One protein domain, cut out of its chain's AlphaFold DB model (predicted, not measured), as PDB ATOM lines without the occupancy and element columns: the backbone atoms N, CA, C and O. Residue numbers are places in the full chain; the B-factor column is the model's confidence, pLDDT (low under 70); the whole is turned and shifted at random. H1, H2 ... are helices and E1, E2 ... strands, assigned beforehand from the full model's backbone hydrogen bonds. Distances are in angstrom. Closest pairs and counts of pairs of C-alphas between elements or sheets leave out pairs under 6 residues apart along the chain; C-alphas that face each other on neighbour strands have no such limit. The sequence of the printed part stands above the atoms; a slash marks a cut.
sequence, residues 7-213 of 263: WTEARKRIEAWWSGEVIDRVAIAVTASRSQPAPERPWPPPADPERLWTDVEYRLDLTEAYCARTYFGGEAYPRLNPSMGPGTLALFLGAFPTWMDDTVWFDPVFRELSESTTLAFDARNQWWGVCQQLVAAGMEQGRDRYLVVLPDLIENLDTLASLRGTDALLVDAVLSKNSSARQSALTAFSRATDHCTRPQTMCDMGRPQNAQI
ATOM      1  N   TRP A   7      34.190 -12.738 105.809       95.19
ATOM      2  CA  TRP A   7      32.817 -12.910 106.306       95.19
ATOM      3  C   TRP A   7      32.416 -14.382 106.454       95.19
ATOM      4  O   TRP A   7      31.816 -14.750 107.457       95.19
ATOM      5  N   THR A   8      32.777 -15.237 105.494       94.31
ATOM      6  CA  THR A   8      32.451 -16.672 105.537       94.31
ATOM      7  C   THR A   8      33.000 -17.349 106.794       94.31
ATOM      8  O   THR A   8      32.298 -18.141 107.416       94.31
ATOM      9  N   GLU A   9      34.226 -17.018 107.200       95.25
ATOM     10  CA  GLU A   9      34.858 -17.616 108.378       95.25
ATOM     11  C   GLU A   9      34.345 -16.990 109.680       95.25
ATOM     12  O   GLU A   9      34.098 -17.703 110.651       95.25
ATOM     13  N   ALA A  10      34.121 -15.673 109.696       95.25
ATOM     14  CA  ALA A  10      33.487 -14.998 110.828       95.25
ATOM     15  C   ALA A  10      32.085 -15.558 111.102       95.25
ATOM     16  O   ALA A  10      31.755 -15.888 112.238       95.25
ATOM     17  N   ARG A  11      31.283 -15.757 110.052       93.94
ATOM     18  CA  ARG A  11      29.945 -16.338 110.153       93.94
ATOM     19  C   ARG A  11      29.967 -17.733 110.779       93.94
ATOM     20  O   ARG A  11      29.179 -17.979 111.685       93.94
ATOM     21  N   LYS A  12      30.871 -18.620 110.347       94.25
ATOM     22  CA  LYS A  12      31.004 -19.964 110.939       94.25
ATOM     23  C   LYS A  12      31.284 -19.895 112.441       94.25
ATOM     24  O   LYS A  12      30.677 -20.632 113.209       94.25
ATOM     25  N   ARG A  13      32.172 -18.991 112.873       94.56
ATOM     26  CA  ARG A  13      32.483 -18.805 114.301       94.56
ATOM     27  C   ARG A  13      31.306 -18.239 115.086       94.56
ATOM     28  O   ARG A  13      31.073 -18.688 116.202       94.56
ATOM     29  N   ILE A  14      30.546 -17.311 114.504       93.56
ATOM     30  CA  ILE A  14      29.307 -16.797 115.105       93.56
ATOM     31  C   ILE A  14      28.294 -17.937 115.286       93.56
ATOM     32  O   ILE A  14      27.737 -18.092 116.369       93.56
ATOM     33  N   GLU A  15      28.079 -18.760 114.256       91.62
ATOM     34  CA  GLU A  15      27.163 -19.911 114.306       91.62
ATOM     35  C   GLU A  15      27.591 -20.951 115.359       91.62
ATOM     36  O   GLU A  15      26.753 -21.436 116.124       91.62
ATOM     37  N   ALA A  16      28.891 -21.252 115.445       90.81
ATOM     38  CA  ALA A  16      29.437 -22.140 116.469       90.81
ATOM     39  C   ALA A  16      29.260 -21.561 117.878       90.81
ATOM     40  O   ALA A  16      28.744 -22.252 118.754       90.81
ATOM     41  N   TRP A  17      29.580 -20.278 118.078       92.44
ATOM     42  CA  TRP A  17      29.418 -19.608 119.370       92.44
ATOM     43  C   TRP A  17      27.966 -19.661 119.864       92.44
ATOM     44  O   TRP A  17      27.721 -20.031 121.011       92.44
ATOM     45  N   TRP A  18      26.993 -19.395 118.985       88.38
ATOM     46  CA  TRP A  18      25.565 -19.531 119.309       88.38
ATOM     47  C   TRP A  18      25.143 -20.968 119.639       88.38
ATOM     48  O   TRP A  18      24.199 -21.176 120.403       88.38
ATOM     49  N   SER A  19      25.854 -21.954 119.094       91.56
ATOM     50  CA  SER A  19      25.655 -23.375 119.392       91.56
ATOM     51  C   SER A  19      26.385 -23.831 120.664       91.56
ATOM     52  O   SER A  19      26.318 -25.009 121.009       91.56
ATOM     53  N   GLY A  20      27.064 -22.923 121.375       91.69
ATOM     54  CA  GLY A  20      27.895 -23.249 122.538       91.69
ATOM     55  C   GLY A  20      29.207 -23.953 122.174       91.69
ATOM     56  O   GLY A  20      29.833 -24.568 123.033       91.69
ATOM     57  N   GLU A  21      29.618 -23.880 120.909       92.94
ATOM     58  CA  GLU A  21      30.824 -24.504 120.373       92.94
ATOM     59  C   GLU A  21      31.933 -23.464 120.151       92.94
ATOM     60  O   GLU A  21      31.689 -22.276 119.925       92.94
ATOM     61  N   VAL A  22      33.183 -23.928 120.174       92.44
ATOM     62  CA  VAL A  22      34.367 -23.137 119.821       92.44
ATOM     63  C   VAL A  22      35.102 -23.881 118.715       92.44
ATOM     64  O   VAL A  22      35.450 -25.044 118.890       92.44
ATOM     65  N   ILE A  23      35.320 -23.224 117.574       92.81
ATOM     66  CA  ILE A  23      35.996 -23.844 116.423       92.81
ATOM     67  C   ILE A  23      37.512 -23.843 116.638       92.81
ATOM     68  O   ILE A  23      38.149 -24.889 116.655       92.81
ATOM     69  N   ASP A  24      38.090 -22.654 116.782       95.12
ATOM     70  CA  ASP A  24      39.539 -22.437 116.847       95.12
ATOM     71  C   ASP A  24      39.933 -21.394 117.904       95.12
ATOM     72  O   ASP A  24      40.971 -21.517 118.550       95.12
ATOM     73  N   ARG A  25      39.093 -20.377 118.112       94.06
ATOM     74  CA  ARG A  25      39.235 -19.339 119.139       94.06
ATOM     75  C   ARG A  25      37.870 -18.816 119.578       94.06
ATOM     76  O   ARG A  25      36.861 -19.035 118.909       94.06
ATOM     77  N   VAL A  26      37.854 -18.064 120.677       91.69
ATOM     78  CA  VAL A  26      36.661 -17.320 121.100       91.69
ATOM     79  C   VAL A  26      36.243 -16.300 120.030       91.69
ATOM     80  O   VAL A  26      37.092 -15.698 119.359       91.69
ATOM     81  N   ALA A  27      34.930 -16.120 119.871       92.06
ATOM     82  CA  ALA A  27      34.365 -15.083 119.018       92.06
ATOM     83  C   ALA A  27      34.562 -13.705 119.669       92.06
ATOM     84  O   ALA A  27      34.208 -13.506 120.829       92.06
ATOM     85  N   ILE A  28      35.131 -12.756 118.926       94.50
ATOM     86  CA  ILE A  28      35.366 -11.380 119.378       94.50
ATOM     87  C   ILE A  28      34.936 -10.440 118.259       94.50
ATOM     88  O   ILE A  28      35.412 -10.556 117.134       94.50
ATOM     89  N   ALA A  29      34.072  -9.477 118.567       94.94
ATOM     90  CA  ALA A  29      33.712  -8.409 117.644       94.94
ATOM     91  C   ALA A  29      34.500  -7.140 117.983       94.94
ATOM     92  O   ALA A  29      34.342  -6.580 119.065       94.94
ATOM     93  N   VAL A  30      35.332  -6.675 117.048       96.38
ATOM     94  CA  VAL A  30      36.086  -5.422 117.184       96.38
ATOM     95  C   VAL A  30      35.731  -4.495 116.033       96.38
ATOM     96  O   VAL A  30      35.762  -4.897 114.871       96.38
ATOM     97  N   THR A  31      35.422  -3.241 116.349       96.88
ATOM     98  CA  THR A  31      35.281  -2.180 115.346       96.88
ATOM     99  C   THR A  31      36.329  -1.106 115.590       96.88
ATOM    100  O   THR A  31      36.681  -0.823 116.733       96.88
ATOM    101  N   ALA A  32      36.866  -0.549 114.510       96.88
ATOM    102  CA  ALA A  32      37.811   0.561 114.543       96.88
ATOM    103  C   ALA A  32      37.663   1.393 113.265       96.88
ATOM    104  O   ALA A  32      37.047   0.942 112.301       96.88
ATOM    105  N   SER A  33      38.254   2.585 113.215       96.75
ATOM    106  CA  SER A  33      38.359   3.323 111.954       96.75
ATOM    107  C   SER A  33      39.244   2.563 110.964       96.75
ATOM    108  O   SER A  33      40.306   2.044 111.314       96.75
ATOM    109  N   ARG A  34      38.811   2.496 109.707       94.38
ATOM    110  CA  ARG A  34      39.584   1.915 108.613       94.38
ATOM    111  C   ARG A  34      40.741   2.850 108.269       94.38
ATOM    112  O   ARG A  34      40.540   4.049 108.109       94.38
ATOM    113  N   SER A  35      41.943   2.298 108.118       91.31
ATOM    114  CA  SER A  35      43.138   3.076 107.756       91.31
ATOM    115  C   SER A  35      43.021   3.740 106.382       91.31
ATOM    116  O   SER A  35      43.541   4.830 106.175       91.31
ATOM    117  N   GLN A  36      42.321   3.086 105.453       91.88
ATOM    118  CA  GLN A  36      41.980   3.606 104.133       91.88
ATOM    119  C   GLN A  36      40.469   3.438 103.925       91.88
ATOM    120  O   GLN A  36      40.031   2.339 103.567       91.88
ATOM    121  N   PRO A  37      39.659   4.470 104.226       91.06
ATOM    122  CA  PRO A  37      38.216   4.433 104.006       91.06
ATOM    123  C   PRO A  37      37.871   4.151 102.539       91.06
ATOM    124  O   PRO A  37      38.562   4.618 101.633       91.06
ATOM    125  N   ALA A  38      36.803   3.387 102.307       89.94
ATOM    126  CA  ALA A  38      36.272   3.211 100.958       89.94
ATOM    127  C   ALA A  38      35.589   4.508 100.470       89.94
ATOM    128  O   ALA A  38      35.182   5.324 101.300       89.94
ATOM    129  N   PRO A  39      35.444   4.714  99.148       87.69
ATOM    130  CA  PRO A  39      34.644   5.814  98.624       87.69
ATOM    131  C   PRO A  39      33.205   5.741  99.141       87.69
ATOM    132  O   PRO A  39      32.585   4.680  99.121       87.69
ATOM    133  N   GLU A  40      32.668   6.882  99.550       86.62
ATOM    134  CA  GLU A  40      31.305   7.027 100.062       86.62
ATOM    135  C   GLU A  40      30.628   8.237  99.409       86.62
ATOM    136  O   GLU A  40      31.287   9.125  98.858       86.62
ATOM    137  N   ARG A  41      29.298   8.261  99.444       84.94
ATOM    138  CA  ARG A  41      28.502   9.415  99.006       84.94
ATOM    139  C   ARG A  41      28.339  10.388 100.172       84.94
ATOM    140  O   ARG A  41      28.440   9.936 101.301       84.94
ATOM    141  N   PRO A  42      28.081  11.686  99.949       85.75
ATOM    142  CA  PRO A  42      27.700  12.595 101.030       85.75
ATOM    143  C   PRO A  42      26.364  12.189 101.678       85.75
ATOM    144  O   PRO A  42      25.414  11.908 100.958       85.75
ATOM    145  N   TRP A  43      26.279  12.236 103.011       87.31
ATOM    146  CA  TRP A  43      25.044  12.050 103.794       87.31
ATOM    147  C   TRP A  43      24.835  13.284 104.692       87.31
ATOM    148  O   TRP A  43      25.256  13.309 105.849       87.31
ATOM    149  N   PRO A  44      24.281  14.389 104.169       87.56
ATOM    150  CA  PRO A  44      24.011  15.547 105.012       87.56
ATOM    151  C   PRO A  44      23.000  15.163 106.105       87.56
ATOM    152  O   PRO A  44      22.058  14.419 105.815       87.56
ATOM    153  N   PRO A  45      23.170  15.649 107.349       84.69
ATOM    154  CA  PRO A  45      22.183  15.407 108.387       84.69
ATOM    155  C   PRO A  45      20.822  15.978 107.939       84.69
ATOM    156  O   PRO A  45      20.778  17.081 107.379       84.69
ATOM    157  N   PRO A  46      19.720  15.243 108.155       89.38
ATOM    158  CA  PRO A  46      18.370  15.718 107.927       89.38
ATOM    159  C   PRO A  46      18.058  17.006 108.688       89.38
ATOM    160  O   PRO A  46      18.711  17.360 109.666       89.38
ATOM    161  N   ALA A  47      17.016  17.697 108.230       87.75
ATOM    162  CA  ALA A  47      16.597  18.982 108.783       87.75
ATOM    163  C   ALA A  47      15.993  18.887 110.194       87.75
ATOM    164  O   ALA A  47      15.908  19.903 110.882       87.75
ATOM    165  N   ASP A  48      15.542  17.700 110.601       94.38
ATOM    166  CA  ASP A  48      14.848  17.474 111.862       94.38
ATOM    167  C   ASP A  48      15.192  16.097 112.464       94.38
ATOM    168  O   ASP A  48      15.593  15.184 111.725       94.38
ATOM    169  N   PRO A  49      15.030  15.930 113.792       93.56
ATOM    170  CA  PRO A  49      15.379  14.689 114.466       93.56
ATOM    171  C   PRO A  49      14.559  13.480 114.016       93.56
ATOM    172  O   PRO A  49      15.081  12.375 114.018       93.56
ATOM    173  N   GLU A  50      13.299  13.648 113.607       95.12
ATOM    174  CA  GLU A  50      12.464  12.527 113.156       95.12
ATOM    175  C   GLU A  50      13.091  11.837 111.947       95.12
ATOM    176  O   GLU A  50      13.266  10.615 111.932       95.12
ATOM    177  N   ARG A  51      13.509  12.627 110.956       94.88
ATOM    178  CA  ARG A  51      14.126  12.112 109.732       94.88
ATOM    179  C   ARG A  51      15.447  11.390 109.975       94.88
ATOM    180  O   ARG A  51      15.776  10.504 109.192       94.88
ATOM    181  N   LEU A  52      16.177  11.680 111.058       93.31
ATOM    182  CA  LEU A  52      17.363  10.886 111.425       93.31
ATOM    183  C   LEU A  52      17.024   9.399 111.589       93.31
ATOM    184  O   LEU A  52      17.834   8.531 111.257       93.31
ATOM    185  N   TRP A  53      15.815   9.112 112.076       94.44
ATOM    186  CA  TRP A  53      15.341   7.765 112.370       94.44
ATOM    187  C   TRP A  53      14.438   7.198 111.273       94.44
ATOM    188  O   TRP A  53      14.406   5.977 111.095       94.44
ATOM    189  N   THR A  54      13.717   8.038 110.530       95.31
ATOM    190  CA  THR A  54      12.646   7.593 109.621       95.31
ATOM    191  C   THR A  54      12.971   7.749 108.136       95.31
ATOM    192  O   THR A  54      12.382   7.038 107.321       95.31
ATOM    193  N   ASP A  55      13.919   8.615 107.762       95.88
ATOM    194  CA  ASP A  55      14.281   8.832 106.361       95.88
ATOM    195  C   ASP A  55      15.078   7.636 105.823       95.88
ATOM    196  O   ASP A  55      16.197   7.338 106.251       95.88
ATOM    197  N   VAL A  56      14.469   6.920 104.878       95.19
ATOM    198  CA  VAL A  56      15.029   5.693 104.310       95.19
ATOM    199  C   VAL A  56      16.325   5.968 103.551       95.19
ATOM    200  O   VAL A  56      17.286   5.221 103.723       95.19
ATOM    201  N   GLU A  57      16.373   7.018 102.732       94.19
ATOM    202  CA  GLU A  57      17.540   7.320 101.896       94.19
ATOM    203  C   GLU A  57      18.718   7.741 102.768       94.19
ATOM    204  O   GLU A  57      19.804   7.166 102.665       94.19
ATOM    205  N   TYR A  58      18.467   8.644 103.720       95.19
ATOM    206  CA  TYR A  58      19.480   9.061 104.680       95.19
ATOM    207  C   TYR A  58      20.058   7.872 105.458       95.19
ATOM    208  O   TYR A  58      21.275   7.753 105.607       95.19
ATOM    209  N   ARG A  59      19.213   6.946 105.929       95.69
ATOM    210  CA  ARG A  59      19.673   5.777 106.695       95.69
ATOM    211  C   ARG A  59      20.476   4.782 105.866       95.69
ATOM    212  O   ARG A  59      21.359   4.114 106.415       95.69
ATOM    213  N   LEU A  60      20.197   4.674 104.569       94.81
ATOM    214  CA  LEU A  60      20.994   3.868 103.643       94.81
ATOM    215  C   LEU A  60      22.367   4.500 103.418       94.81
ATOM    216  O   LEU A  60      23.377   3.812 103.574       94.81
ATOM    217  N   ASP A  61      22.415   5.805 103.148       94.75
ATOM    218  CA  ASP A  61      23.674   6.526 102.943       94.75
ATOM    219  C   ASP A  61      24.531   6.544 104.219       94.75
ATOM    220  O   ASP A  61      25.732   6.267 104.166       94.75
ATOM    221  N   LEU A  62      23.915   6.749 105.389       94.69
ATOM    222  CA  LEU A  62      24.582   6.656 106.690       94.69
ATOM    223  C   LEU A  62      25.150   5.251 106.941       94.69
ATOM    224  O   LEU A  62      26.264   5.109 107.450       94.69
ATOM    225  N   THR A  63      24.404   4.202 106.579       95.81
ATOM    226  CA  THR A  63      24.874   2.813 106.701       95.81
ATOM    227  C   THR A  63      26.080   2.561 105.800       95.81
ATOM    228  O   THR A  63      27.052   1.940 106.238       95.81
ATOM    229  N   GLU A  64      26.041   3.041 104.556       95.38
ATOM    230  CA  GLU A  64      27.148   2.884 103.614       95.38
ATOM    231  C   GLU A  64      28.396   3.624 104.108       95.38
ATOM    232  O   GLU A  64      29.472   3.026 104.157       95.38
ATOM    233  N   ALA A  65      28.251   4.868 104.573       95.00
ATOM    234  CA  ALA A  65      29.338   5.651 105.159       95.00
ATOM    235  C   ALA A  65      29.950   4.961 106.391       95.00
ATOM    236  O   ALA A  65      31.172   4.818 106.508       95.00
ATOM    237  N   TYR A  66      29.106   4.442 107.293       95.12
ATOM    238  CA  TYR A  66      29.559   3.640 108.430       95.12
ATOM    239  C   TYR A  66      30.380   2.432 107.964       95.12
ATOM    240  O   TYR A  66      31.479   2.196 108.470       95.12
ATOM    241  N   CYS A  67      29.896   1.677 106.977       96.00
ATOM    242  CA  CYS A  67      30.597   0.496 106.482       96.00
ATOM    243  C   CYS A  67      31.915   0.845 105.766       96.00
ATOM    244  O   CYS A  67      32.925   0.164 105.973       96.00
ATOM    245  N   ALA A  68      31.928   1.927 104.985       95.69
ATOM    246  CA  ALA A  68      33.091   2.424 104.254       95.69
ATOM    247  C   ALA A  68      34.227   2.869 105.185       95.69
ATOM    248  O   ALA A  68      35.405   2.608 104.909       95.69
ATOM    249  N   ARG A  69      33.880   3.485 106.319       95.88
ATOM    250  CA  ARG A  69      34.830   4.021 107.306       95.88
ATOM    251  C   ARG A  69      35.221   3.035 108.400       95.88
ATOM    252  O   ARG A  69      36.202   3.283 109.101       95.88
ATOM    253  N   THR A  70      34.506   1.923 108.549       96.88
ATOM    254  CA  THR A  70      34.710   0.984 109.662       96.88
ATOM    255  C   THR A  70      35.535  -0.229 109.243       96.88
ATOM    256  O   THR A  70      35.261  -0.899 108.244       96.88
ATOM    257  N   TYR A  71      36.564  -0.530 110.029       97.12
ATOM    258  CA  TYR A  71      37.237  -1.819 110.069       97.12
ATOM    259  C   TYR A  71      36.441  -2.784 110.952       97.12
ATOM    260  O   TYR A  71      36.144  -2.482 112.108       97.12
ATOM    261  N   PHE A  72      36.124  -3.956 110.406       96.88
ATOM    262  CA  PHE A  72      35.363  -5.011 111.071       96.88
ATOM    263  C   PHE A  72      36.294  -6.183 111.410       96.88
ATOM    264  O   PHE A  72      36.527  -7.062 110.579       96.88
ATOM    265  N   GLY A  73      36.862  -6.165 112.615       96.44
ATOM    266  CA  GLY A  73      37.791  -7.176 113.117       96.44
ATOM    267  C   GLY A  73      37.088  -8.351 113.801       96.44
ATOM    268  O   GLY A  73      36.056  -8.186 114.458       96.44
ATOM    269  N   GLY A  74      37.671  -9.543 113.660       96.00
ATOM    270  CA  GLY A  74      37.112 -10.783 114.202       96.00
ATOM    271  C   GLY A  74      35.727 -11.082 113.623       96.00
ATOM    272  O   GLY A  74      35.561 -11.193 112.407       96.00
ATOM    273  N   GLU A  75      34.735 -11.194 114.499       95.94
ATOM    274  CA  GLU A  75      33.341 -11.508 114.186       95.94
ATOM    275  C   GLU A  75      32.453 -10.256 114.095       95.94
ATOM    276  O   GLU A  75      31.241 -10.372 113.926       95.94
ATOM    277  N   ALA A  76      33.028  -9.047 114.155       96.25
ATOM    278  CA  ALA A  76      32.300  -7.842 113.769       96.25
ATOM    279  C   ALA A  76      31.953  -7.896 112.271       96.25
ATOM    280  O   ALA A  76      32.725  -8.409 111.460       96.25
ATOM    281  N   TYR A  77      30.799  -7.350 111.888       95.50
ATOM    282  CA  TYR A  77      30.338  -7.360 110.501       95.50
ATOM    283  C   TYR A  77      29.570  -6.080 110.139       95.50
ATOM    284  O   TYR A  77      28.939  -5.472 111.014       95.50
ATOM    285  N   PRO A  78      29.615  -5.668 108.858       96.19
ATOM    286  CA  PRO A  78      28.861  -4.529 108.349       96.19
ATOM    287  C   PRO A  78      27.360  -4.837 108.367       96.19
ATOM    288  O   PRO A  78      26.923  -5.914 107.941       96.19
ATOM    289  N   ARG A  79      26.558  -3.894 108.869       94.69
ATOM    290  CA  ARG A  79      25.115  -4.087 109.027       94.69
ATOM    291  C   ARG A  79      24.316  -2.800 108.868       94.69
ATOM    292  O   ARG A  79      24.760  -1.754 109.328       94.69
ATOM    293  N   LEU A  80      23.110  -2.936 108.327       95.31
ATOM    294  CA  LEU A  80      22.024  -1.974 108.452       95.31
ATOM    295  C   LEU A  80      21.159  -2.376 109.645       95.31
ATOM    296  O   LEU A  80      20.629  -3.488 109.674       95.31
ATOM    297  N   ASN A  81      21.009  -1.474 110.612       93.38
ATOM    298  CA  ASN A  81      20.033  -1.611 111.689       93.38
ATOM    299  C   ASN A  81      18.782  -0.813 111.303       93.38
ATOM    300  O   ASN A  81      18.951   0.385 111.095       93.38
ATOM    301  N   PRO A  82      17.578  -1.415 111.212       93.06
ATOM    302  CA  PRO A  82      16.344  -0.705 110.871       93.06
ATOM    303  C   PRO A  82      15.595  -0.105 112.080       93.06
ATOM    304  O   PRO A  82      14.569   0.546 111.904       93.06
ATOM    305  N   SER A  83      16.112  -0.251 113.304       92.44
ATOM    306  CA  SER A  83      15.503   0.298 114.532       92.44
ATOM    307  C   SER A  83      15.355   1.822 114.491       92.44
ATOM    308  O   SER A  83      16.270   2.506 114.040       92.44
ATOM    309  N   MET A  84      14.250   2.358 115.001       92.12
ATOM    310  CA  MET A  84      13.955   3.794 115.132       92.12
ATOM    311  C   MET A  84      14.117   4.254 116.592       92.12
ATOM    312  O   MET A  84      13.275   4.966 117.122       92.12
ATOM    313  N   GLY A  85      15.169   3.774 117.258       88.38
ATOM    314  CA  GLY A  85      15.443   4.025 118.676       88.38
ATOM    315  C   GLY A  85      15.333   2.778 119.570       88.38
ATOM    316  O   GLY A  85      14.907   1.712 119.098       88.38
ATOM    317  N   PRO A  86      15.749   2.899 120.847       84.31
ATOM    318  CA  PRO A  86      15.787   1.805 121.821       84.31
ATOM    319  C   PRO A  86      14.385   1.524 122.376       84.31
ATOM    320  O   PRO A  86      13.949   2.171 123.321       84.31
ATOM    321  N   GLY A  87      13.662   0.580 121.775       86.75
ATOM    322  CA  GLY A  87      12.228   0.371 122.022       86.75
ATOM    323  C   GLY A  87      11.356   0.472 120.771       86.75
ATOM    324  O   GLY A  87      10.161   0.737 120.867       86.75
ATOM    325  N   THR A  88      11.925   0.235 119.584       89.94
ATOM    326  CA  THR A  88      11.200   0.285 118.297       89.94
ATOM    327  C   THR A  88       9.903  -0.540 118.306       89.94
ATOM    328  O   THR A  88       8.909  -0.136 117.704       89.94
ATOM    329  N   LEU A  89       9.857  -1.660 119.037       89.56
ATOM    330  CA  LEU A  89       8.634  -2.445 119.213       89.56
ATOM    331  C   LEU A  89       7.465  -1.641 119.809       89.56
ATOM    332  O   LEU A  89       6.323  -1.846 119.401       89.56
ATOM    333  N   ALA A  90       7.719  -0.701 120.723       90.62
ATOM    334  CA  ALA A  90       6.678   0.146 121.302       90.62
ATOM    335  C   ALA A  90       5.987   1.008 120.231       90.62
ATOM    336  O   ALA A  90       4.765   1.151 120.260       90.62
ATOM    337  N   LEU A  91       6.733   1.491 119.228       91.38
ATOM    338  CA  LEU A  91       6.170   2.219 118.084       91.38
ATOM    339  C   LEU A  91       5.204   1.356 117.280       91.38
ATOM    340  O   LEU A  91       4.123   1.816 116.911       91.38
ATOM    341  N   PHE A  92       5.560   0.091 117.042       90.19
ATOM    342  CA  PHE A  92       4.697  -0.857 116.328       90.19
ATOM    343  C   PHE A  92       3.424  -1.194 117.113       90.19
ATOM    344  O   PHE A  92       2.414  -1.573 116.520       90.19
ATOM    345  N   LEU A  93       3.463  -1.016 118.436       89.62
ATOM    346  CA  LEU A  93       2.338  -1.194 119.352       89.62
ATOM    347  C   LEU A  93       1.564   0.105 119.637       89.62
ATOM    348  O   LEU A  93       0.630   0.086 120.435       89.62
ATOM    349  N   GLY A  94       1.906   1.205 118.958       88.94
ATOM    350  CA  GLY A  94       1.143   2.454 118.987       88.94
ATOM    351  C   GLY A  94       1.673   3.535 119.930       88.94
ATOM    352  O   GLY A  94       0.969   4.520 120.140       88.94
ATOM    353  N   ALA A  95       2.880   3.388 120.484       90.44
ATOM    354  CA  ALA A  95       3.521   4.465 121.234       90.44
ATOM    355  C   ALA A  95       3.802   5.687 120.351       90.44
ATOM    356  O   ALA A  95       4.113   5.555 119.161       90.44
ATOM    357  N   PHE A  96       3.723   6.873 120.953       89.88
ATOM    358  CA  PHE A  96       4.079   8.122 120.291       89.88
ATOM    359  C   PHE A  96       5.563   8.432 120.539       89.88
ATOM    360  O   PHE A  96       5.984   8.442 121.697       89.88
ATOM    361  N   PRO A  97       6.367   8.647 119.484       93.50
ATOM    362  CA  PRO A  97       7.770   9.005 119.632       93.50
ATOM    363  C   PRO A  97       7.948  10.486 119.969       93.50
ATOM    364  O   PRO A  97       7.312  11.354 119.375       93.50
ATOM    365  N   THR A  98       8.922  10.765 120.828       94.81
ATOM    366  CA  THR A  98       9.611  12.052 120.912       94.81
ATOM    367  C   THR A  98      11.023  11.865 120.364       94.81
ATOM    368  O   THR A  98      11.852  11.174 120.962       94.81
ATOM    369  N   TRP A  99      11.279  12.455 119.198       94.88
ATOM    370  CA  TRP A  99      12.528  12.300 118.452       94.88
ATOM    371  C   TRP A  99      13.624  13.230 118.974       94.88
ATOM    372  O   TRP A  99      13.412  14.436 119.083       94.88
ATOM    373  N   MET A 100      14.803  12.671 119.238       93.62
ATOM    374  CA  MET A 100      16.021  13.409 119.581       93.62
ATOM    375  C   MET A 100      17.164  12.971 118.658       93.62
ATOM    376  O   MET A 100      17.079  11.934 117.999       93.62
ATOM    377  N   ASP A 101      18.244  13.749 118.610       90.75
ATOM    378  CA  ASP A 101      19.383  13.458 117.727       90.75
ATOM    379  C   ASP A 101      20.149  12.186 118.132       90.75
ATOM    380  O   ASP A 101      20.769  11.528 117.297       90.75
ATOM    381  N   ASP A 102      20.110  11.836 119.418       89.88
ATOM    382  CA  ASP A 102      20.867  10.741 120.026       89.88
ATOM    383  C   ASP A 102      19.989   9.599 120.562       89.88
ATOM    384  O   ASP A 102      20.500   8.517 120.860       89.88
ATOM    385  N   THR A 103      18.675   9.806 120.673       91.00
ATOM    386  CA  THR A 103      17.732   8.806 121.184       91.00
ATOM    387  C   THR A 103      16.292   9.068 120.732       91.00
ATOM    388  O   THR A 103      15.980  10.082 120.113       91.00
ATOM    389  N   VAL A 104      15.386   8.151 121.068       92.44
ATOM    390  CA  VAL A 104      13.941   8.305 120.879       92.44
ATOM    391  C   VAL A 104      13.250   7.927 122.177       92.44
ATOM    392  O   VAL A 104      13.492   6.849 122.720       92.44
ATOM    393  N   TRP A 105      12.408   8.826 122.677       92.12
ATOM    394  CA  TRP A 105      11.565   8.581 123.843       92.12
ATOM    395  C   TRP A 105      10.160   8.183 123.403       92.12
ATOM    396  O   TRP A 105       9.721   8.553 122.317       92.12
ATOM    397  N   PHE A 106       9.451   7.438 124.247       89.38
ATOM    398  CA  PHE A 106       8.112   6.940 123.947       89.38
ATOM    399  C   PHE A 106       7.140   7.410 125.016       89.38
ATOM    400  O   PHE A 106       7.357   7.163 126.205       89.38
ATOM    401  N   ASP A 107       6.065   8.062 124.588       87.75
ATOM    402  CA  ASP A 107       4.999   8.449 125.497       87.75
ATOM    403  C   ASP A 107       4.109   7.239 125.827       87.75
ATOM    404  O   ASP A 107       3.740   6.479 124.918       87.75
ATOM    405  N   PRO A 108       3.719   7.061 127.106       86.62
ATOM    406  CA  PRO A 108       2.847   5.969 127.512       86.62
ATOM    407  C   PRO A 108       1.519   5.954 126.748       86.62
ATOM    408  O   PRO A 108       0.834   6.969 126.621       86.62
ATOM    409  N   VAL A 109       1.122   4.764 126.302       88.38
ATOM    410  CA  VAL A 109      -0.113   4.507 125.547       88.38
ATOM    411  C   VAL A 109      -1.306   4.285 126.476       88.38
ATOM    412  O   VAL A 109      -2.439   4.583 126.108       88.38
ATOM    413  N   PHE A 110      -1.068   3.769 127.684       87.38
ATOM    414  CA  PHE A 110      -2.119   3.496 128.663       87.38
ATOM    415  C   PHE A 110      -1.694   3.857 130.085       87.38
ATOM    416  O   PHE A 110      -0.516   3.796 130.446       87.38
ATOM    417  N   ARG A 111      -2.680   4.227 130.910       87.44
ATOM    418  CA  ARG A 111      -2.461   4.661 132.301       87.44
ATOM    419  C   ARG A 111      -2.752   3.577 133.318       87.44
ATOM    420  O   ARG A 111      -2.169   3.601 134.395       87.44
ATOM    421  N   GLU A 112      -3.622   2.637 132.980       85.69
ATOM    422  CA  GLU A 112      -4.004   1.529 133.850       85.69
ATOM    423  C   GLU A 112      -3.709   0.195 133.165       85.69
ATOM    424  O   GLU A 112      -3.907   0.038 131.961       85.69
ATOM    425  N   LEU A 113      -3.277  -0.816 133.925       82.00
ATOM    426  CA  LEU A 113      -2.967  -2.136 133.352       82.00
ATOM    427  C   LEU A 113      -4.175  -2.805 132.683       82.00
ATOM    428  O   LEU A 113      -4.008  -3.610 131.771       82.00
ATOM    429  N   SER A 114      -5.395  -2.495 133.115       81.31
ATOM    430  CA  SER A 114      -6.620  -3.025 132.504       81.31
ATOM    431  C   SER A 114      -6.803  -2.581 131.044       81.31
ATOM    432  O   SER A 114      -7.362  -3.335 130.241       81.31
ATOM    433  N   GLU A 115      -6.297  -1.402 130.678       84.31
ATOM    434  CA  GLU A 115      -6.387  -0.830 129.327       84.31
ATOM    435  C   GLU A 115      -5.489  -1.572 128.327       84.31
ATOM    436  O   GLU A 115      -5.776  -1.605 127.126       84.31
ATOM    437  N   SER A 116      -4.446  -2.255 128.811       80.50
ATOM    438  CA  SER A 116      -3.473  -2.939 127.959       80.50
ATOM    439  C   SER A 116      -4.069  -4.135 127.199       80.50
ATOM    440  O   SER A 116      -3.437  -4.682 126.298       80.50
ATOM    441  N   THR A 117      -5.292  -4.557 127.535       73.19
ATOM    442  CA  THR A 117      -6.041  -5.584 126.791       73.19
ATOM    443  C   THR A 117      -6.349  -5.183 125.347       73.19
ATOM    444  O   THR A 117      -6.611  -6.055 124.517       73.19
ATOM    445  N   THR A 118      -6.281  -3.885 125.044       77.38
ATOM    446  CA  THR A 118      -6.464  -3.323 123.701       77.38
ATOM    447  C   THR A 118      -5.194  -3.352 122.847       77.38
ATOM    448  O   THR A 118      -5.286  -3.148 121.637       77.38
ATOM    449  N   LEU A 119      -4.028  -3.652 123.438       83.12
ATOM    450  CA  LEU A 119      -2.768  -3.733 122.703       83.12
ATOM    451  C   LEU A 119      -2.840  -4.822 121.634       83.12
ATOM    452  O   LEU A 119      -3.038  -6.009 121.915       83.12
ATOM    453  N   ALA A 120      -2.633  -4.407 120.394       82.62
ATOM    454  CA  ALA A 120      -2.566  -5.284 119.248       82.62
ATOM    455  C   ALA A 120      -1.588  -4.706 118.229       82.62
ATOM    456  O   ALA A 120      -1.480  -3.493 118.068       82.62
ATOM    457  N   PHE A 121      -0.901  -5.595 117.522       84.62
ATOM    458  CA  PHE A 121      -0.142  -5.206 116.345       84.62
ATOM    459  C   PHE A 121      -1.095  -4.764 115.225       84.62
ATOM    460  O   PHE A 121      -2.022  -5.505 114.883       84.62
ATOM    461  N   ASP A 122      -0.839  -3.597 114.630       86.19
ATOM    462  CA  ASP A 122      -1.501  -3.138 113.404       86.19
ATOM    463  C   ASP A 122      -0.487  -3.122 112.256       86.19
ATOM    464  O   ASP A 122       0.462  -2.341 112.258       86.19
ATOM    465  N   ALA A 123      -0.711  -3.949 111.233       84.62
ATOM    466  CA  ALA A 123       0.132  -3.982 110.037       84.62
ATOM    467  C   ALA A 123       0.102  -2.666 109.233       84.62
ATOM    468  O   ALA A 123       0.946  -2.458 108.367       84.62
ATOM    469  N   ARG A 124      -0.870  -1.783 109.498       89.50
ATOM    470  CA  ARG A 124      -0.976  -0.439 108.908       89.50
ATOM    471  C   ARG A 124      -0.302   0.635 109.764       89.50
ATOM    472  O   ARG A 124      -0.407   1.813 109.435       89.50
ATOM    473  N   ASN A 125       0.351   0.258 110.865       91.50
ATOM    474  CA  ASN A 125       1.129   1.181 111.682       91.50
ATOM    475  C   ASN A 125       2.182   1.885 110.806       91.50
ATOM    476  O   ASN A 125       2.936   1.237 110.079       91.50
ATOM    477  N   GLN A 126       2.226   3.217 110.863       93.44
ATOM    478  CA  GLN A 126       3.100   4.007 109.992       93.44
ATOM    479  C   GLN A 126       4.585   3.667 110.187       93.44
ATOM    480  O   GLN A 126       5.321   3.536 109.212       93.44
ATOM    481  N   TRP A 127       5.009   3.436 111.433       93.19
ATOM    482  CA  TRP A 127       6.393   3.116 111.778       93.19
ATOM    483  C   TRP A 127       6.757   1.710 111.315       93.19
ATOM    484  O   TRP A 127       7.850   1.487 110.795       93.19
ATOM    485  N   TRP A 128       5.818   0.769 111.409       91.81
ATOM    486  CA  TRP A 128       5.976  -0.536 110.777       91.81
ATOM    487  C   TRP A 128       6.223  -0.390 109.270       91.81
ATOM    488  O   TRP A 128       7.196  -0.938 108.756       91.81
ATOM    489  N   GLY A 129       5.416   0.423 108.582       92.50
ATOM    490  CA  GLY A 129       5.586   0.716 107.156       92.50
ATOM    491  C   GLY A 129       6.960   1.304 106.811       92.50
ATOM    492  O   GLY A 129       7.602   0.829 105.874       92.50
ATOM    493  N   VAL A 130       7.448   2.278 107.585       94.38
ATOM    494  CA  VAL A 130       8.799   2.855 107.419       94.38
ATOM    495  C   VAL A 130       9.883   1.788 107.607       94.38
ATOM    496  O   VAL A 130      10.789   1.671 106.782       94.38
ATOM    497  N   CYS A 131       9.765   0.949 108.640       93.38
ATOM    498  CA  CYS A 131      10.696  -0.153 108.875       93.38
ATOM    499  C   CYS A 131      10.723  -1.135 107.693       93.38
ATOM    500  O   CYS A 131      11.801  -1.550 107.267       93.38
ATOM    501  N   GLN A 132       9.562  -1.485 107.132       91.50
ATOM    502  CA  GLN A 132       9.481  -2.354 105.953       91.50
ATOM    503  C   GLN A 132      10.163  -1.728 104.733       91.50
ATOM    504  O   GLN A 132      10.909  -2.413 104.035       91.50
ATOM    505  N   GLN A 133       9.943  -0.434 104.487       93.69
ATOM    506  CA  GLN A 133      10.573   0.281 103.374       93.69
ATOM    507  C   GLN A 133      12.098   0.294 103.513       93.69
ATOM    508  O   GLN A 133      12.802  -0.041 102.561       93.69
ATOM    509  N   LEU A 134      12.608   0.597 104.709       94.88
ATOM    510  CA  LEU A 134      14.042   0.598 104.980       94.88
ATOM    511  C   LEU A 134      14.663  -0.795 104.844       94.88
ATOM    512  O   LEU A 134      15.736  -0.935 104.261       94.88
ATOM    513  N   VAL A 135      14.002  -1.832 105.363       92.38
ATOM    514  CA  VAL A 135      14.478  -3.214 105.223       92.38
ATOM    515  C   VAL A 135      14.519  -3.611 103.751       92.38
ATOM    516  O   VAL A 135      15.554  -4.091 103.291       92.38
ATOM    517  N   ALA A 136      13.449  -3.366 102.992       90.56
ATOM    518  CA  ALA A 136      13.390  -3.697 101.570       90.56
ATOM    519  C   ALA A 136      14.482  -2.973 100.764       90.56
ATOM    520  O   ALA A 136      15.244  -3.619 100.039       90.56
ATOM    521  N   ALA A 137      14.621  -1.657 100.947       93.25
ATOM    522  CA  ALA A 137      15.638  -0.862 100.262       93.25
ATOM    523  C   ALA A 137      17.062  -1.258 100.692       93.25
ATOM    524  O   ALA A 137      17.962  -1.398  99.860       93.25
ATOM    525  N   GLY A 138      17.262  -1.534 101.983       93.00
ATOM    526  CA  GLY A 138      18.530  -1.998 102.539       93.00
ATOM    527  C   GLY A 138      18.962  -3.353 101.993       93.00
ATOM    528  O   GLY A 138      20.141  -3.557 101.714       93.00
ATOM    529  N   MET A 139      18.017  -4.269 101.797       88.81
ATOM    530  CA  MET A 139      18.270  -5.575 101.193       88.81
ATOM    531  C   MET A 139      18.647  -5.479  99.716       88.81
ATOM    532  O   MET A 139      19.499  -6.239  99.249       88.81
ATOM    533  N   GLU A 140      18.002  -4.575  98.980       90.56
ATOM    534  CA  GLU A 140      18.281  -4.348  97.567       90.56
ATOM    535  C   GLU A 140      19.658  -3.704  97.372       90.56
ATOM    536  O   GLU A 140      20.510  -4.248  96.663       90.56
ATOM    537  N   GLN A 141      19.912  -2.582  98.049       90.25
ATOM    538  CA  GLN A 141      21.148  -1.819  97.883       90.25
ATOM    539  C   GLN A 141      22.352  -2.490  98.557       90.25
ATOM    540  O   GLN A 141      23.461  -2.472  98.015       90.25
ATOM    541  N   GLY A 142      22.136  -3.133  99.705       89.38
ATOM    542  CA  GLY A 142      23.178  -3.724 100.542       89.38
ATOM    543  C   GLY A 142      23.718  -5.066 100.069       89.38
ATOM    544  O   GLY A 142      24.549  -5.663 100.759       89.38
ATOM    545  N   ARG A 143      23.268  -5.576  98.914       89.44
ATOM    546  CA  ARG A 143      23.660  -6.897  98.409       89.44
ATOM    547  C   ARG A 143      25.183  -7.031  98.323       89.44
ATOM    548  O   ARG A 143      25.857  -6.239  97.678       89.44
ATOM    549  N   ASP A 144      25.702  -8.069  98.982       90.44
ATOM    550  CA  ASP A 144      27.138  -8.343  99.152       90.44
ATOM    551  C   ASP A 144      27.947  -7.220  99.835       90.44
ATOM    552  O   ASP A 144      29.169  -7.296  99.899       90.44
ATOM    553  N   ARG A 145      27.306  -6.205 100.417       91.94
ATOM    554  CA  ARG A 145      27.973  -5.110 101.136       91.94
ATOM    555  C   ARG A 145      27.811  -5.236 102.641       91.94
ATOM    556  O   ARG A 145      28.813  -5.278 103.354       91.94
ATOM    557  N   TYR A 146      26.576  -5.379 103.105       93.88
ATOM    558  CA  TYR A 146      26.219  -5.492 104.517       93.88
ATOM    559  C   TYR A 146      25.013  -6.415 104.708       93.88
ATOM    560  O   TYR A 146      24.364  -6.828 103.748       93.88
ATOM    561  N   LEU A 147      24.722  -6.762 105.960       92.94
ATOM    562  CA  LEU A 147      23.513  -7.508 106.323       92.94
ATOM    563  C   LEU A 147      22.443  -6.564 106.852       92.94
ATOM    564  O   LEU A 147      22.759  -5.619 107.568       92.94
ATOM    565  N   VAL A 148      21.178  -6.852 106.568       91.00
ATOM    566  CA  VAL A 148      20.067  -6.188 107.252       91.00
ATOM    567  C   VAL A 148      19.743  -7.004 108.499       91.00
ATOM    568  O   VAL A 148      19.432  -8.195 108.406       91.00
ATOM    569  N   VAL A 149      19.892  -6.392 109.674       88.44
ATOM    570  CA  VAL A 149      19.515  -7.038 110.937       88.44
ATOM    571  C   VAL A 149      18.050  -6.778 111.247       88.44
ATOM    572  O   VAL A 149      17.426  -5.892 110.666       88.44
ATOM    573  N   LEU A 150      17.495  -7.564 112.165       83.50
ATOM    574  CA  LEU A 150      16.173  -7.277 112.700       83.50
ATOM    575  C   LEU A 150      16.164  -5.933 113.436       83.50
ATOM    576  O   LEU A 150      17.183  -5.567 114.035       83.50
ATOM    577  N   PRO A 151      15.033  -5.206 113.407       87.12
ATOM    578  CA  PRO A 151      14.867  -4.069 114.290       87.12
ATOM    579  C   PRO A 151      14.907  -4.534 115.743       87.12
ATOM    580  O   PRO A 151      14.787  -5.720 116.059       87.12
ATOM    581  N   ASP A 152      15.048  -3.560 116.621       84.44
ATOM    582  CA  ASP A 152      14.920  -3.734 118.046       84.44
ATOM    583  C   ASP A 152      13.488  -4.159 118.400       84.44
ATOM    584  O   ASP A 152      12.560  -3.355 118.521       84.44
ATOM    585  N   LEU A 153      13.331  -5.471 118.520       81.31
ATOM    586  CA  LEU A 153      12.108  -6.131 118.939       81.31
ATOM    587  C   LEU A 153      12.197  -6.545 120.408       81.31
ATOM    588  O   LEU A 153      11.541  -7.520 120.763       81.31
ATOM    589  N   ILE A 154      13.026  -5.874 121.231       67.44
ATOM    590  CA  ILE A 154      13.224  -6.207 122.650       67.44
ATOM    591  C   ILE A 154      11.867  -6.464 123.309       67.44
ATOM    592  O   ILE A 154      11.037  -5.575 123.525       67.44
ATOM    593  N   GLU A 155      11.627  -7.739 123.594       66.62
ATOM    594  CA  GLU A 155      10.396  -8.190 124.211       66.62
ATOM    595  C   GLU A 155      10.459  -7.922 125.723       66.62
ATOM    596  O   GLU A 155      11.530  -7.754 126.308       66.62
ATOM    597  N   ASN A 156       9.302  -7.994 126.381       74.94
ATOM    598  CA  ASN A 156       9.130  -7.983 127.842       74.94
ATOM    599  C   ASN A 156       9.018  -6.589 128.486       74.94
ATOM    600  O   ASN A 156       8.284  -5.724 128.008       74.94
ATOM    601  N   LEU A 157       9.638  -6.427 129.660       82.12
ATOM    602  CA  LEU A 157       9.393  -5.318 130.578       82.12
ATOM    603  C   LEU A 157       9.814  -3.965 130.009       82.12
ATOM    604  O   LEU A 157       9.173  -2.984 130.356       82.12
ATOM    605  N   ASP A 158      10.804  -3.908 129.119       84.38
ATOM    606  CA  ASP A 158      11.288  -2.641 128.551       84.38
ATOM    607  C   ASP A 158      10.261  -2.021 127.595       84.38
ATOM    608  O   ASP A 158       9.902  -0.845 127.712       84.38
ATOM    609  N   THR A 159       9.690  -2.830 126.698       87.06
ATOM    610  CA  THR A 159       8.585  -2.370 125.845       87.06
ATOM    611  C   THR A 159       7.349  -2.073 126.695       87.06
ATOM    612  O   THR A 159       6.673  -1.073 126.463       87.06
ATOM    613  N   LEU A 160       7.061  -2.872 127.731       86.56
ATOM    614  CA  LEU A 160       5.955  -2.562 128.639       86.56
ATOM    615  C   LEU A 160       6.181  -1.240 129.392       86.56
ATOM    616  O   LEU A 160       5.235  -0.476 129.547       86.56
ATOM    617  N   ALA A 161       7.412  -0.942 129.810       89.31
ATOM    618  CA  ALA A 161       7.784   0.314 130.456       89.31
ATOM    619  C   ALA A 161       7.593   1.500 129.507       89.31
ATOM    620  O   ALA A 161       7.060   2.526 129.920       89.31
ATOM    621  N   SER A 162       7.929   1.324 128.227       90.19
ATOM    622  CA  SER A 162       7.693   2.328 127.181       90.19
ATOM    623  C   SER A 162       6.197   2.593 126.957       90.19
ATOM    624  O   SER A 162       5.797   3.721 126.700       90.19
ATOM    625  N   LEU A 163       5.344   1.572 127.095       90.56
ATOM    626  CA  LEU A 163       3.897   1.709 126.895       90.56
ATOM    627  C   LEU A 163       3.131   2.178 128.148       90.56
ATOM    628  O   LEU A 163       2.073   2.788 128.016       90.56
ATOM    629  N   ARG A 164       3.627   1.871 129.352       90.06
ATOM    630  CA  ARG A 164       2.966   2.119 130.651       90.06
ATOM    631  C   ARG A 164       3.543   3.313 131.418       90.06
ATOM    632  O   ARG A 164       2.859   3.881 132.275       90.06
ATOM    633  N   GLY A 165       4.799   3.650 131.141       90.88
ATOM    634  CA  GLY A 165       5.665   4.463 131.990       90.88
ATOM    635  C   GLY A 165       6.415   3.608 133.018       90.88
ATOM    636  O   GLY A 165       5.812   2.800 133.730       90.88
ATOM    637  N   THR A 166       7.732   3.806 133.119       90.44
ATOM    638  CA  THR A 166       8.628   3.023 133.988       90.44
ATOM    639  C   THR A 166       8.222   3.071 135.458       90.44
ATOM    640  O   THR A 166       8.035   2.021 136.070       90.44
ATOM    641  N   ASP A 167       8.031   4.265 136.027       92.44
ATOM    642  CA  ASP A 167       7.704   4.419 137.453       92.44
ATOM    643  C   ASP A 167       6.398   3.713 137.807       92.44
ATOM    644  O   ASP A 167       6.301   2.993 138.801       92.44
ATOM    645  N   ALA A 168       5.398   3.870 136.946       90.81
ATOM    646  CA  ALA A 168       4.095   3.279 137.156       90.81
ATOM    647  C   ALA A 168       4.138   1.750 137.005       90.81
ATOM    648  O   ALA A 168       3.562   1.042 137.829       90.81
ATOM    649  N   LEU A 169       4.908   1.228 136.043       89.50
ATOM    650  CA  LEU A 169       5.151  -0.207 135.916       89.50
ATOM    651  C   LEU A 169       5.874  -0.787 137.147       89.50
ATOM    652  O   LEU A 169       5.569  -1.902 137.574       89.50
ATOM    653  N   LEU A 170       6.820  -0.053 137.738       90.44
ATOM    654  CA  LEU A 170       7.510  -0.479 138.959       90.44
ATOM    655  C   LEU A 170       6.565  -0.498 140.168       90.44
ATOM    656  O   LEU A 170       6.570  -1.465 140.936       90.44
ATOM    657  N   VAL A 171       5.713   0.521 140.312       91.06
ATOM    658  CA  VAL A 171       4.657   0.552 141.336       91.06
ATOM    659  C   VAL A 171       3.698  -0.624 141.148       91.06
ATOM    660  O   VAL A 171       3.432  -1.360 142.104       91.06
ATOM    661  N   ASP A 172       3.261  -0.878 139.912       87.12
ATOM    662  CA  ASP A 172       2.442  -2.036 139.566       87.12
ATOM    663  C   ASP A 172       3.149  -3.337 139.975       87.12
ATOM    664  O   ASP A 172       2.545  -4.213 140.599       87.12
ATOM    665  N   ALA A 173       4.447  -3.477 139.697       84.75
ATOM    666  CA  ALA A 173       5.203  -4.682 140.016       84.75
ATOM    667  C   ALA A 173       5.221  -5.001 141.522       84.75
ATOM    668  O   ALA A 173       5.158  -6.184 141.888       84.75
ATOM    669  N   VAL A 174       5.271  -3.969 142.373       88.31
ATOM    670  CA  VAL A 174       5.278  -4.084 143.839       88.31
ATOM    671  C   VAL A 174       3.873  -4.319 144.392       88.31
ATOM    672  O   VAL A 174       3.686  -5.245 145.186       88.31
ATOM    673  N   LEU A 175       2.893  -3.514 143.973       85.00
ATOM    674  CA  LEU A 175       1.560  -3.478 144.583       85.00
ATOM    675  C   LEU A 175       0.595  -4.531 144.017       85.00
ATOM    676  O   LEU A 175      -0.339  -4.935 144.704       85.00
ATOM    677  N   SER A 176       0.820  -5.031 142.798       73.38
ATOM    678  CA  SER A 176      -0.127  -5.910 142.088       73.38
ATOM    679  C   SER A 176       0.319  -7.376 141.986       73.38
ATOM    680  O   SER A 176      -0.047  -8.080 141.044       73.38
ATOM    681  N   LYS A 177       1.115  -7.873 142.950       64.62
ATOM    682  CA  LYS A 177       1.819  -9.175 142.873       64.62
ATOM    683  C   LYS A 177       0.970 -10.405 142.498       64.62
ATOM    684  O   LYS A 177       1.563 -11.371 142.044       64.62
ATOM    685  N   ASN A 178      -0.362 -10.372 142.604       65.00
ATOM    686  CA  ASN A 178      -1.263 -11.446 142.152       65.00
ATOM    687  C   ASN A 178      -2.572 -10.923 141.519       65.00
ATOM    688  O   ASN A 178      -3.611 -11.576 141.624       65.00
ATOM    689  N   SER A 179      -2.577  -9.729 140.917       74.75
ATOM    690  CA  SER A 179      -3.816  -9.187 140.347       74.75
ATOM    691  C   SER A 179      -4.166  -9.856 139.011       74.75
ATOM    692  O   SER A 179      -3.306 -10.102 138.162       74.75
ATOM    693  N   SER A 180      -5.459 -10.117 138.791       76.94
ATOM    694  CA  SER A 180      -5.970 -10.581 137.493       76.94
ATOM    695  C   SER A 180      -5.656  -9.582 136.379       76.94
ATOM    696  O   SER A 180      -5.281  -9.990 135.284       76.94
ATOM    697  N   ALA A 181      -5.709  -8.282 136.685       73.12
ATOM    698  CA  ALA A 181      -5.341  -7.207 135.770       73.12
ATOM    699  C   ALA A 181      -3.893  -7.340 135.266       73.12
ATOM    700  O   ALA A 181      -3.661  -7.261 134.064       73.12
ATOM    701  N   ARG A 182      -2.930  -7.639 136.149       78.56
ATOM    702  CA  ARG A 182      -1.531  -7.876 135.763       78.56
ATOM    703  C   ARG A 182      -1.394  -9.088 134.847       78.56
ATOM    704  O   ARG A 182      -0.692  -9.019 133.841       78.56
ATOM    705  N   GLN A 183      -2.063 -10.193 135.167       79.94
ATOM    706  CA  GLN A 183      -1.994 -11.404 134.349       79.94
ATOM    707  C   GLN A 183      -2.605 -11.186 132.956       79.94
ATOM    708  O   GLN A 183      -2.029 -11.611 131.950       79.94
ATOM    709  N   SER A 184      -3.748 -10.503 132.891       78.56
ATOM    710  CA  SER A 184      -4.384 -10.092 131.640       78.56
ATOM    711  C   SER A 184      -3.484  -9.162 130.834       78.56
ATOM    712  O   SER A 184      -3.340  -9.370 129.630       78.56
ATOM    713  N   ALA A 185      -2.822  -8.209 131.493       78.75
ATOM    714  CA  ALA A 185      -1.929  -7.268 130.838       78.75
ATOM    715  C   ALA A 185      -0.711  -7.949 130.212       78.75
ATOM    716  O   ALA A 185      -0.445  -7.767 129.026       78.75
ATOM    717  N   LEU A 186      -0.036  -8.814 130.973       81.50
ATOM    718  CA  LEU A 186       1.083  -9.614 130.471       81.50
ATOM    719  C   LEU A 186       0.653 -10.521 129.315       81.50
ATOM    720  O   LEU A 186       1.378 -10.662 128.340       81.50
ATOM    721  N   THR A 187      -0.550 -11.093 129.382       83.00
ATOM    722  CA  THR A 187      -1.074 -11.964 128.320       83.00
ATOM    723  C   THR A 187      -1.385 -11.183 127.040       83.00
ATOM    724  O   THR A 187      -1.092 -11.661 125.944       83.00
ATOM    725  N   ALA A 188      -1.987  -9.997 127.156       80.75
ATOM    726  CA  ALA A 188      -2.256  -9.121 126.017       80.75
ATOM    727  C   ALA A 188      -0.952  -8.643 125.369       80.75
ATOM    728  O   ALA A 188      -0.799  -8.737 124.152       80.75
ATOM    729  N   PHE A 189       0.014  -8.244 126.196       82.94
ATOM    730  CA  PHE A 189       1.344  -7.856 125.759       82.94
ATOM    731  C   PHE A 189       2.057  -8.998 125.023       82.94
ATOM    732  O   PHE A 189       2.409  -8.823 123.860       82.94
ATOM    733  N   SER A 190       2.162 -10.192 125.624       82.81
ATOM    734  CA  SER A 190       2.772 -11.359 124.969       82.81
ATOM    735  C   SER A 190       2.104 -11.683 123.633       82.81
ATOM    736  O   SER A 190       2.781 -11.973 122.659       82.81
ATOM    737  N   ARG A 191       0.773 -11.585 123.535       83.06
ATOM    738  CA  ARG A 191       0.073 -11.800 122.259       83.06
ATOM    739  C   ARG A 191       0.463 -10.784 121.186       83.06
ATOM    740  O   ARG A 191       0.525 -11.152 120.011       83.06
ATOM    741  N   ALA A 192       0.634  -9.520 121.564       81.56
ATOM    742  CA  ALA A 192       0.976  -8.450 120.640       81.56
ATOM    743  C   ALA A 192       2.442  -8.555 120.188       81.56
ATOM    744  O   ALA A 192       2.716  -8.472 118.988       81.56
ATOM    745  N   THR A 193       3.363  -8.845 121.114       80.25
ATOM    746  CA  THR A 193       4.781  -9.076 120.798       80.25
ATOM    747  C   THR A 193       4.972 -10.334 119.959       80.25
ATOM    748  O   THR A 193       5.609 -10.254 118.914       80.25
ATOM    749  N   ASP A 194       4.313 -11.447 120.314       81.19
ATOM    750  CA  ASP A 194       4.335 -12.697 119.539       81.19
ATOM    751  C   ASP A 194       3.898 -12.464 118.090       81.19
ATOM    752  O   ASP A 194       4.368 -13.133 117.172       81.19
ATOM    753  N   HIS A 195       2.940 -11.562 117.854       81.31
ATOM    754  CA  HIS A 195       2.519 -11.252 116.495       81.31
ATOM    755  C   HIS A 195       3.624 -10.538 115.718       81.31
ATOM    756  O   HIS A 195       3.868 -10.891 114.562       81.31
ATOM    757  N   CYS A 196       4.295  -9.574 116.350       75.50
ATOM    758  CA  CYS A 196       5.401  -8.842 115.747       75.50
ATOM    759  C   CYS A 196       6.558  -9.792 115.430       75.50
ATOM    760  O   CYS A 196       7.053  -9.773 114.313       75.50
ATOM    761  N   THR A 197       6.939 -10.672 116.358       74.00
ATOM    762  CA  THR A 197       8.142 -11.518 116.252       74.00
ATOM    763  C   THR A 197       7.925 -12.855 115.540       74.00
ATOM    764  O   THR A 197       8.865 -13.632 115.347       74.00
ATOM    765  N   ARG A 198       6.706 -13.123 115.055       78.56
ATOM    766  CA  ARG A 198       6.411 -14.308 114.239       78.56
ATOM    767  C   ARG A 198       7.284 -14.361 112.982       78.56
ATOM    768  O   ARG A 198       7.380 -13.363 112.267       78.56
ATOM    769  N   PRO A 199       7.786 -15.555 112.605       71.81
ATOM    770  CA  PRO A 199       8.559 -15.726 111.378       71.81
ATOM    771  C   PRO A 199       7.857 -15.190 110.129       71.81
ATOM    772  O   PRO A 199       8.506 -14.596 109.282       71.81
ATOM    773  N   GLN A 200       6.532 -15.354 110.021       72.88
ATOM    774  CA  GLN A 200       5.776 -14.846 108.875       72.88
ATOM    775  C   GLN A 200       5.801 -13.313 108.808       72.88
ATOM    776  O   GLN A 200       6.113 -12.766 107.756       72.88
ATOM    777  N   THR A 201       5.549 -12.634 109.928       77.19
ATOM    778  CA  THR A 201       5.594 -11.168 110.039       77.19
ATOM    779  C   THR A 201       6.990 -10.631 109.709       77.19
ATOM    780  O   THR A 201       7.132  -9.667 108.962       77.19
ATOM    781  N   MET A 202       8.032 -11.318 110.183       73.56
ATOM    782  CA  MET A 202       9.432 -11.014 109.868       73.56
ATOM    783  C   MET A 202       9.764 -11.245 108.386       73.56
ATOM    784  O   MET A 202      10.457 -10.439 107.769       73.56
ATOM    785  N   CYS A 203       9.240 -12.311 107.777       69.94
ATOM    786  CA  CYS A 203       9.366 -12.548 106.338       69.94
ATOM    787  C   CYS A 203       8.646 -11.469 105.520       69.94
ATOM    788  O   CYS A 203       9.167 -11.032 104.496       69.94
ATOM    789  N   ASP A 204       7.469 -11.029 105.961       73.38
ATOM    790  CA  ASP A 204       6.700  -9.974 105.299       73.38
ATOM    791  C   ASP A 204       7.360  -8.590 105.451       73.38
ATOM    792  O   ASP A 204       7.148  -7.720 104.608       73.38
ATOM    793  N   MET A 205       8.235  -8.398 106.446       73.94
ATOM    794  CA  MET A 205       9.100  -7.215 106.547       73.94
ATOM    795  C   MET A 205      10.192  -7.179 105.464       73.94
ATOM    796  O   MET A 205      10.599  -6.100 105.046       73.94
ATOM    797  N   GLY A 206      10.655  -8.341 104.992       61.53
ATOM    798  CA  GLY A 206      11.838  -8.467 104.136       61.53
ATOM    799  C   GLY A 206      11.614  -9.076 102.753       61.53
ATOM    800  O   GLY A 206      12.548  -9.655 102.204       61.53
ATOM    801  N   ARG A 207      10.412  -9.007 102.165       55.31
ATOM    802  CA  ARG A 207      10.209  -9.482 100.782       55.31
ATOM    803  C   ARG A 207      10.901  -8.536  99.787       55.31
ATOM    804  O   ARG A 207      10.319  -7.527  99.399       55.31
ATOM    805  N   PRO A 208      12.116  -8.894  99.334       44.88
ATOM    806  CA  PRO A 208      12.292  -9.463  97.997       44.88
ATOM    807  C   PRO A 208      13.081 -10.793  97.990       44.88
ATOM    808  O   PRO A 208      13.840 -11.121  98.897       44.88
ATOM    809  N   GLN A 209      12.894 -11.571  96.918       38.00
ATOM    810  CA  GLN A 209      13.143 -13.021  96.754       38.00
ATOM    811  C   GLN A 209      14.564 -13.570  97.066       38.00
ATOM    812  O   GLN A 209      14.778 -14.771  96.920       38.00
ATOM    813  N   ASN A 210      15.538 -12.753  97.490       35.97
ATOM    814  CA  ASN A 210      16.961 -13.133  97.577       35.97
ATOM    815  C   ASN A 210      17.744 -12.575  98.782       35.97
ATOM    816  O   ASN A 210      18.976 -12.625  98.789       35.97
ATOM    817  N   ALA A 211      17.076 -12.039  99.797       42.75
ATOM    818  CA  ALA A 211      17.756 -11.306 100.856       42.75
ATOM    819  C   ALA A 211      18.097 -12.150 102.105       42.75
ATOM    820  O   ALA A 211      17.494 -13.195 102.352       42.75
ATOM    821  N   GLN A 212      19.122 -11.719 102.856       48.97
ATOM    822  CA  GLN A 212      19.586 -12.356 104.097       48.97
ATOM    823  C   GLN A 212      19.217 -11.467 105.290       48.97
ATOM    824  O   GLN A 212      19.762 -10.374 105.424       48.97
ATOM    825  N   ILE A 213      18.322 -11.955 106.150       49.72
ATOM    826  CA  ILE A 213      18.062 -11.388 107.480       49.72
ATOM    827  C   ILE A 213      18.840 -12.221 108.492       49.72
ATOM    828  O   ILE A 213      18.820 -13.452 108.425       49.72
TER     829      ILE A 213
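Overview. This is residues 7 to 213 of the 263 residues of an uncharacterized protein of Actinobacteria bacterium RBG_13_63_9 (UniProt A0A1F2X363). The model is a body of crossed, mostly short helices with H4 near its middle; at one end the two-strand ladder E1 and E2 reaches out with H1 beside it, and the other end holds H5, H8 and the beginning of the long helix H9. Between these ends H6 meets H3, H4 and H10, and H7 packs on the hairpin of E3 and E4. The printed part has 207 residues with ten named helices and five named strands, in the order H1 E1 H2 H3 E2 H4 E3 E4 H5 H6 E5 H7 H8 H9 H10. The class is mostly helix, and both two-strand sheets are antiparallel. The whole is compact, with a radius of gyration of the C-alphas of 19.4 A and spans of 58 by 46 by 33 A.

Arrangement. Start at H1, residues 7 to 18, which touches no helix; its Ala 10 comes closest to E2, residues 70 to 74, with the C-alphas of Ala 10 and Gly 74 6.5 A apart. E1, residues 29 to 33, is the antiparallel neighbour of E2; look for N 71 and O 32, 2.7 A apart, within hydrogen-bond range. H2, residues 49 to 54, touches H3, residues 56 to 69, only at the corner, their closest C-alphas, Leu 52 and Tyr 58, 7.3 A apart. The hub is H6, residues 126 to 141. It touches residues 56 to 60 of H3 at a steep tilt of 46 degrees, the same way; the closest C-alphas, Val 56 and Leu 134, are 5.2 A apart. It also touches H4, residues 88 to 92, closest at the C-alphas of Phe 92 and Trp 128, 5.7 A, and H10, residues 199 to 205, about perpendicular at 81 degrees, closest at those of Gln 132 and Met 205, 4.9 A. E3, residues 96 to 99, and E4, residues 104 to 107, form an antiparallel hairpin, with N 98 and O 105 2.8 A apart, within hydrogen-bond range. H7, residues 157 to 164, touches H4; the closest C-alphas, Ala 90 and Thr 159, are 5.5 A apart. H8, residues 166 to 175, is close to H7 but not clearly touching, its Leu 169 C-alpha 6.1 A from that of Ala 161. H5, residues 113 to 118, touches residues 181 to 189 of H9, residues 180 to 197, at a steep tilt of 38 degrees, the same way; the closest C-alphas, Thr 117 and Ala 188, are 5.2 A apart. E5, residues 147 to 149, pairs with no named strand, but its residues 147 to 148 pair parallel with residues 79 to 80. Every O i to N i+4 pair is within hydrogen-bond range in H1, H3, H4, H6, H7, H8, H9 and H10; H2 has 1 of 2, and H5 has 0 of 2, with 2 of 3 O i to N i+3 pairs.

Along the chain. Find C-alpha 7 at (32.817, -12.910, 106.306), where H1 begins. H3 measures 20.1 A, H6 22.5 A and H9 25.5 A from first to last C-alpha. H10 ends at C-alpha 205, (9.100, -7.215, 106.547).

Size, cuts and confidence. The two C-alphas farthest apart, Gln 36 and Ser 180, are 60.1 A apart. The printed part has no cut; its long links are E1 to H2 and E2 to H4. Mean pLDDT of the printed part is 86.9, with residues 154 to 155, 177 to 178, 203 and 206 to 213 under 70.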